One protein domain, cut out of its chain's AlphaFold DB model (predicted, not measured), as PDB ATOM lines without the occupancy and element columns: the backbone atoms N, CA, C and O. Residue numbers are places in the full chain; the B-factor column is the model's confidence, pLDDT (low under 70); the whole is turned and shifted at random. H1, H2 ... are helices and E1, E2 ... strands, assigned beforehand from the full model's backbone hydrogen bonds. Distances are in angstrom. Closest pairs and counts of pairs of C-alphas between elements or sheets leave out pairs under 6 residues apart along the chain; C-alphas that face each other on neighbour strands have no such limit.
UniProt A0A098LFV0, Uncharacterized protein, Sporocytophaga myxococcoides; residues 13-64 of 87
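AT A GLANCE: This is residues 13 to 64 of the 87 residues of an uncharacterized protein of Sporocytophaga myxococcoides (UniProt A0A098LFV0). A long two-stranded hairpin, E1 and E2, has helix H2 folded back beside the base of E1, while the short helix H1 lies far off at the other end of a long link, with the middle of the whole only thinly filled. The hairpin's tip, residues 40 to 45, sticks out at one end, and residues 16 to 22, which include the last residues of H1, stand free at the other. The printed part has 52 residues with two named helices and two named strands, in the order H1, E1, E2, H2, and the class is mixed, helices and strands. The two strands make one antiparallel sheet of order E1 - E2. The whole is extended, with a radius of gyration of the C-alphas of 15.4 A, and flat, spanning 45 by 26 by 12 A.

IN THESE COORDINATES: H1 is residues 13 to 17, and C-alpha 13 is at (6.222, -48.277, -9.600). Residues 18 to 33 hold no named element. E1 is residues 34 to 38, 12.8 A from first to last C-alpha, and begins with C-alpha 34 at (6.323, -29.766, -3.848). E2 is residues 47 to 51, 12.6 A long in the same measure. H2, the longest helix, is residues 53 to 63 and measures 15.0 A, ending with C-alpha 63 at (8.037, -16.053, -7.862).

HOW THE PARTS SIT: E1 and E2 form a hairpin and are antiparallel, with 146 degrees between their N-to-C directions. The C-alphas of Gly 35 and Ile 50 face each other at 4.5 A. N 36 and O 49 are within hydrogen-bond range at 2.8 A, and so are N 51 and O 34 at 2.8 A. The closest C-alphas of E1 and H2 are those of Ala 34 and Ala 56, 6.1 A apart, and the centres of the two elements are 10.7 A apart. Residues 53 to 60 of H2 make 10 pairs of C-alphas within 10 A with E1 and 3 with E2. H1 is apart from E2 and from H2. In both H1 and H2 each O i to N i+4 pair is within hydrogen-bond range.

THE WHOLE: The C-alphas farthest apart are those of Gln 22 and Lys 42, at 45.9 A. Without the stretches that stand free, the body of 39 residues spans 35 by 21 by 12 A. The printed part has no cut. The link from H1 to E1, with 16 residues, is long, the link from E1 to E2, with 8 residues, is short, and the link from E2 to H2, with 1 residue, is tight. The mean pLDDT of the printed part is 82.9, and residues 40 to 45 are under 70.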
ATOM      1  N   LEU A  13       5.360 -49.313 -10.180       91.19
ATOM      2  CA  LEU A  13       6.222 -48.277  -9.600       91.19
ATOM      3  C   LEU A  13       5.695 -47.773  -8.249       91.19
ATOM      4  O   LEU A  13       6.474 -47.466  -7.348       91.19
ATOM      5  N   ARG A  14       4.366 -47.725  -8.083       89.06
ATOM      6  CA  ARG A  14       3.722 -47.324  -6.828       89.06
ATOM      7  C   ARG A  14       3.934 -48.380  -5.751       89.06
ATOM      8  O   ARG A  14       4.239 -48.010  -4.625       89.06
ATOM      9  N   LEU A  15       3.804 -49.659  -6.104       92.50
ATOM     10  CA  LEU A  15       4.055 -50.784  -5.199       92.50
ATOM     11  C   LEU A  15       5.535 -50.871  -4.814       92.50
ATOM     12  O   LEU A  15       5.853 -51.160  -3.668       92.50
ATOM     13  N   LYS A  16       6.448 -50.544  -5.735       93.00
ATOM     14  CA  LYS A  16       7.882 -50.465  -5.437       93.00
ATOM     15  C   LYS A  16       8.204 -49.344  -4.443       93.00
ATOM     16  O   LYS A  16       9.030 -49.539  -3.560       93.00
ATOM     17  N   ALA A  17       7.560 -48.183  -4.586       90.44
ATOM     18  CA  ALA A  17       7.769 -47.039  -3.699       90.44
ATOM     19  C   ALA A  17       7.049 -47.182  -2.344       90.44
ATOM     20  O   ALA A  17       7.608 -46.813  -1.318       90.44
ATOM     21  N   LEU A  18       5.818 -47.706  -2.333       90.44
ATOM     22  CA  LEU A  18       5.020 -47.986  -1.135       90.44
ATOM     23  C   LEU A  18       4.440 -49.413  -1.213       90.44
ATOM     24  O   LEU A  18       3.314 -49.585  -1.685       90.44
ATOM     25  N   PRO A  19       5.165 -50.426  -0.708       89.31
ATOM     26  CA  PRO A  19       4.767 -51.837  -0.808       89.31
ATOM     27  C   PRO A  19       3.412 -52.166  -0.177       89.31
ATOM     28  O   PRO A  19       2.702 -53.046  -0.648       89.31
ATOM     29  N   ASN A  20       3.029 -51.417   0.858       90.81
ATOM     30  CA  ASN A  20       1.823 -51.666   1.649       90.81
ATOM     31  C   ASN A  20       0.622 -50.804   1.216       90.81
ATOM     32  O   ASN A  20      -0.360 -50.691   1.950       90.81
ATOM     33  N   THR A  21       0.695 -50.141   0.057       90.50
ATOM     34  CA  THR A  21      -0.394 -49.278  -0.422       90.50
ATOM     35  C   THR A  21      -1.602 -50.100  -0.879       90.50
ATOM     36  O   THR A  21      -1.475 -51.044  -1.651       90.50
ATOM     37  N   GLN A  22      -2.799 -49.708  -0.439       92.00
ATOM     38  CA  GLN A  22      -4.063 -50.344  -0.846       92.00
ATOM     39  C   GLN A  22      -4.832 -49.524  -1.892       92.00
ATOM     40  O   GLN A  22      -5.783 -50.014  -2.501       92.00
ATOM     41  N   THR A  23      -4.423 -48.273  -2.111       92.69
ATOM     42  CA  THR A  23      -5.051 -47.335  -3.045       92.69
ATOM     43  C   THR A  23      -4.140 -47.063  -4.243       92.69
ATOM     44  O   THR A  23      -2.908 -47.025  -4.123       92.69
ATOM     45  N   CYS A  24      -4.738 -46.883  -5.425       90.88
ATOM     46  CA  CYS A  24      -4.026 -46.405  -6.611       90.88
ATOM     47  C   CYS A  24      -3.751 -44.892  -6.525       90.88
ATOM     48  O   CYS A  24      -4.243 -44.210  -5.628       90.88
ATOM     49  N   LEU A  25      -2.972 -44.367  -7.478       87.12
ATOM     50  CA  LEU A  25      -2.600 -42.948  -7.531       87.12
ATOM     51  C   LEU A  25      -3.826 -42.016  -7.584       87.12
ATOM     52  O   LEU A  25      -3.828 -40.991  -6.917       87.12
ATOM     53  N   GLU A  26      -4.859 -42.384  -8.347       88.06
ATOM     54  CA  GLU A  26      -6.069 -41.566  -8.526       88.06
ATOM     55  C   GLU A  26      -7.006 -41.600  -7.315       88.06
ATOM     56  O   GLU A  26      -7.714 -40.638  -7.051       88.06
ATOM     57  N   CYS A  27      -7.018 -42.705  -6.567       90.56
ATOM     58  CA  CYS A  27      -7.892 -42.879  -5.406       90.56
ATOM     59  C   CYS A  27      -7.229 -42.479  -4.077       90.56
ATOM     60  O   CYS A  27      -7.834 -42.643  -3.007       90.56
ATOM     61  N   SER A  28      -5.975 -42.029  -4.127       88.44
ATOM     62  CA  SER A  28      -5.248 -41.533  -2.965       88.44
ATOM     63  C   SER A  28      -5.787 -40.158  -2.574       88.44
ATOM     64  O   SER A  28      -5.864 -39.260  -3.400       88.44
ATOM     65  N   GLU A  29      -6.147 -40.001  -1.302       86.25
ATOM     66  CA  GLU A  29      -6.574 -38.716  -0.721       86.25
ATOM     67  C   GLU A  29      -5.381 -37.872  -0.255       86.25
ATOM     68  O   GLU A  29      -5.541 -36.739   0.186       86.25
ATOM     69  N   THR A  30      -4.166 -38.422  -0.328       84.19
ATOM     70  CA  THR A  30      -2.960 -37.732   0.113       84.19
ATOM     71  C   THR A  30      -2.567 -36.673  -0.906       84.19
ATOM     72  O   THR A  30      -2.212 -36.983  -2.046       84.19
ATOM     73  N   THR A  31      -2.591 -35.416  -0.475       82.38
ATOM     74  CA  THR A  31      -2.187 -34.274  -1.294       82.38
ATOM     75  C   THR A  31      -0.706 -34.354  -1.666       82.38
ATOM     76  O   THR A  31       0.138 -34.783  -0.876       82.38
ATOM     77  N   ARG A  32      -0.375 -33.932  -2.891       81.38
ATOM     78  CA  ARG A  32       1.013 -33.867  -3.363       81.38
ATOM     79  C   ARG A  32       1.774 -32.763  -2.625       81.38
ATOM     80  O   ARG A  32       1.239 -31.683  -2.393       81.38
ATOM     81  N   VAL A  33       3.036 -33.033  -2.312       86.69
ATOM     82  CA  VAL A  33       4.000 -32.042  -1.814       86.69
ATOM     83  C   VAL A  33       4.886 -31.561  -2.964       86.69
ATOM     84  O   VAL A  33       5.074 -32.286  -3.943       86.69
ATOM     85  N   ALA A  34       5.421 -30.349  -2.856       86.31
ATOM     86  CA  ALA A  34       6.323 -29.766  -3.848       86.31
ATOM     87  C   ALA A  34       7.726 -29.578  -3.260       86.31
ATOM     88  O   ALA A  34       7.869 -29.323  -2.069       86.31
ATOM     89  N   GLY A  35       8.761 -29.696  -4.092       85.31
ATOM     90  CA  GLY A  35      10.144 -29.416  -3.706       85.31
ATOM     91  C   GLY A  35      10.592 -28.055  -4.233       85.31
ATOM     92  O   GLY A  35      10.452 -27.801  -5.427       85.31
ATOM     93  N   PHE A  36      11.150 -27.206  -3.371       82.31
ATOM     94  CA  PHE A  36      11.732 -25.916  -3.742       82.31
ATOM     95  C   PHE A  36      13.238 -25.915  -3.485       82.31
ATOM     96  O   PHE A  36      13.658 -26.212  -2.363       82.31
ATOM     97  N   PRO A  37      14.063 -25.584  -4.492       82.00
ATOM     98  CA  PRO A  37      15.491 -25.442  -4.287       82.00
ATOM     99  C   PRO A  37      15.776 -24.166  -3.486       82.00
ATOM    100  O   PRO A  37      15.327 -23.078  -3.850       82.00
ATOM    101  N   ILE A  38      16.543 -24.297  -2.410       80.94
ATOM    102  CA  ILE A  38      17.034 -23.196  -1.586       80.94
ATOM    103  C   ILE A  38      18.546 -23.148  -1.726       80.94
ATOM    104  O   ILE A  38      19.242 -24.135  -1.503       80.94
ATOM    105  N   VAL A  39      19.067 -21.977  -2.074       75.00
ATOM    106  CA  VAL A  39      20.502 -21.699  -2.028       75.00
ATOM    107  C   VAL A  39      20.720 -20.748  -0.860       75.00
ATOM    108  O   VAL A  39      20.337 -19.581  -0.940       75.00
ATOM    109  N   SER A  40      21.274 -21.244   0.247       66.62
ATOM    110  CA  SER A  40      21.560 -20.426   1.431       66.62
ATOM    111  C   SER A  40      23.040 -20.524   1.796       66.62
ATOM    112  O   SER A  40      23.559 -21.621   1.924       66.62
ATOM    113  N   GLY A  41      23.726 -19.383   1.938       64.62
ATOM    114  CA  GLY A  41      25.148 -19.314   2.306       64.62
ATOM    115  C   GLY A  41      26.071 -18.732   1.226       64.62
ATOM    116  O   GLY A  41      25.679 -18.540   0.079       64.62
ATOM    117  N   LYS A  42      27.317 -18.408   1.615       65.56
ATOM    118  CA  LYS A  42      28.371 -17.889   0.712       65.56
ATOM    119  C   LYS A  42      29.152 -18.993  -0.020       65.56
ATOM    120  O   LYS A  42      29.800 -18.693  -1.014       65.56
ATOM    121  N   THR A  43      29.138 -20.232   0.486       64.25
ATOM    122  CA  THR A  43      30.076 -21.297   0.063       64.25
ATOM    123  C   THR A  43      29.462 -22.691  -0.115       64.25
ATOM    124  O   THR A  43      30.127 -23.561  -0.667       64.25
ATOM    125  N   THR A  44      28.222 -22.939   0.311       56.91
ATOM    126  CA  THR A  44      27.576 -24.266   0.239       56.91
ATOM    127  C   THR A  44      26.064 -24.108   0.301       56.91
ATOM    128  O   THR A  44      25.641 -23.164   0.944       56.91
ATOM    129  N   TYR A  45      25.172 -24.946  -0.227       59.66
ATOM    130  CA  TYR A  45      25.080 -25.898  -1.349       59.66
ATOM    131  C   TYR A  45      23.559 -26.059  -1.522       59.66
ATOM    132  O   TYR A  45      22.824 -25.975  -0.542       59.66
ATOM    133  N   SER A  46      23.065 -26.222  -2.743       70.56
ATOM    134  CA  SER A  46      21.628 -26.246  -3.027       70.56
ATOM    135  C   SER A  46      20.889 -27.299  -2.188       70.56
ATOM    136  O   SER A  46      21.152 -28.493  -2.319       70.56
ATOM    137  N   GLU A  47      19.949 -26.868  -1.353       80.75
ATOM    138  CA  GLU A  47      19.065 -27.734  -0.571       80.75
ATOM    139  C   GLU A  47      17.705 -27.848  -1.266       80.75
ATOM    140  O   GLU A  47      17.282 -26.925  -1.957       80.75
ATOM    141  N   LEU A  48      16.996 -28.966  -1.090       83.50
ATOM    142  CA  LEU A  48      15.621 -29.118  -1.574       83.50
ATOM    143  C   LEU A  48      14.667 -29.131  -0.379       83.50
ATOM    144  O   LEU A  48      14.590 -30.114   0.356       83.50
ATOM    145  N   GLN A  49      13.917 -28.046  -0.198       84.69
ATOM    146  CA  GLN A  49      12.883 -27.970   0.824       84.69
ATOM    147  C   GLN A  49      11.578 -28.572   0.297       84.69
ATOM    148  O   GLN A  49      11.050 -28.128  -0.719       84.69
ATOM    149  N   ILE A  50      11.033 -29.559   1.008       88.06
ATOM    150  CA  ILE A  50       9.721 -30.141   0.706       88.06
ATOM    151  C   ILE A  50       8.647 -29.322   1.430       88.06
ATOM    152  O   ILE A  50       8.705 -29.156   2.646       88.06
ATOM    153  N   VAL A  51       7.664 -28.820   0.688       88.50
ATOM    154  CA  VAL A  51       6.573 -27.979   1.196       88.50
ATOM    155  C   VAL A  51       5.205 -28.543   0.805       88.50
ATOM    156  O   VAL A  51       5.076 -29.310  -0.153       88.50
ATOM    157  N   SER A  52       4.163 -28.157   1.545       88.81
ATOM    158  CA  SER A  52       2.773 -28.485   1.207       88.81
ATOM    159  C   SER A  52       2.335 -27.818  -0.102       88.81
ATOM    160  O   SER A  52       2.932 -26.837  -0.546       88.81
ATOM    161  N   SER A  53       1.263 -28.324  -0.715       85.19
ATOM    162  CA  SER A  53       0.681 -27.746  -1.935       85.19
ATOM    163  C   SER A  53       0.253 -26.286  -1.763       85.19
ATOM    164  O   SER A  53       0.529 -25.471  -2.635       85.19
ATOM    165  N   GLU A  54      -0.359 -25.941  -0.627       86.00
ATOM    166  CA  GLU A  54      -0.784 -24.567  -0.316       86.00
ATOM    167  C   GLU A  54       0.416 -23.616  -0.269       86.00
ATOM    168  O   GLU A  54       0.417 -22.541  -0.870       86.00
ATOM    169  N   LYS A  55       1.496 -24.046   0.397       84.88
ATOM    170  CA  LYS A  55       2.724 -23.257   0.471       84.88
ATOM    171  C   LYS A  55       3.416 -23.161  -0.885       84.88
ATOM    172  O   LYS A  55       4.001 -22.126  -1.199       84.88
ATOM    173  N   ALA A  56       3.346 -24.220  -1.687       86.56
ATOM    174  CA  ALA A  56       3.875 -24.220  -3.041       86.56
ATOM    175  C   ALA A  56       3.183 -23.165  -3.910       86.56
ATOM    176  O   ALA A  56       3.867 -22.383  -4.563       86.56
ATOM    177  N   GLU A  57       1.850 -23.097  -3.877       86.25
ATOM    178  CA  GLU A  57       1.072 -22.091  -4.608       86.25
ATOM    179  C   GLU A  57       1.428 -20.664  -4.165       86.25
ATOM    180  O   GLU A  57       1.685 -19.795  -5.000       86.25
ATOM    181  N   GLU A  58       1.542 -20.432  -2.855       86.56
ATOM    182  CA  GLU A  58       1.988 -19.146  -2.310       86.56
ATOM    183  C   GLU A  58       3.377 -18.746  -2.842       86.56
ATOM    184  O   GLU A  58       3.596 -17.596  -3.235       86.56
ATOM    185  N   LEU A  59       4.327 -19.686  -2.865       83.31
ATOM    186  CA  LEU A  59       5.684 -19.453  -3.362       83.31
ATOM    187  C   LEU A  59       5.707 -19.216  -4.874       83.31
ATOM    188  O   LEU A  59       6.399 -18.300  -5.319       83.31
ATOM    189  N   TYR A  60       4.925 -19.963  -5.655       83.69
ATOM    190  CA  TYR A  60       4.805 -19.741  -7.096       83.69
ATOM    191  C   TYR A  60       4.211 -18.370  -7.408       83.69
ATOM    192  O   TYR A  60       4.756 -17.655  -8.244       83.69
ATOM    193  N   ASN A  61       3.174 -17.941  -6.685       83.12
ATOM    194  CA  ASN A  61       2.605 -16.601  -6.839       83.12
ATOM    195  C   ASN A  61       3.623 -15.499  -6.499       83.12
ATOM    196  O   ASN A  61       3.666 -14.460  -7.157       83.12
ATOM    197  N   LYS A  62       4.486 -15.729  -5.500       81.06
ATOM    198  CA  LYS A  62       5.583 -14.809  -5.155       81.06
ATOM    199  C   LYS A  62       6.694 -14.782  -6.207       81.06
ATOM    200  O   LYS A  62       7.242 -13.709  -6.454       81.06
ATOM    201  N   GLN A  63       7.027 -15.928  -6.803       73.69
ATOM    202  CA  GLN A  63       8.037 -16.053  -7.862       73.69
ATOM    203  C   GLN A  63       7.556 -15.485  -9.199       73.69
ATOM    204  O   GLN A  63       8.328 -14.833  -9.893       73.69
ATOM    205  N   ASN A  64       6.277 -15.667  -9.534       70.56
ATOM    206  CA  ASN A  64       5.663 -15.211 -10.782       70.56
ATOM    207  C   ASN A  64       5.400 -13.692 -10.810       70.56
ATOM    208  O   ASN A  64       4.577 -13.199 -11.580       70.56
TER     209      ASN A  64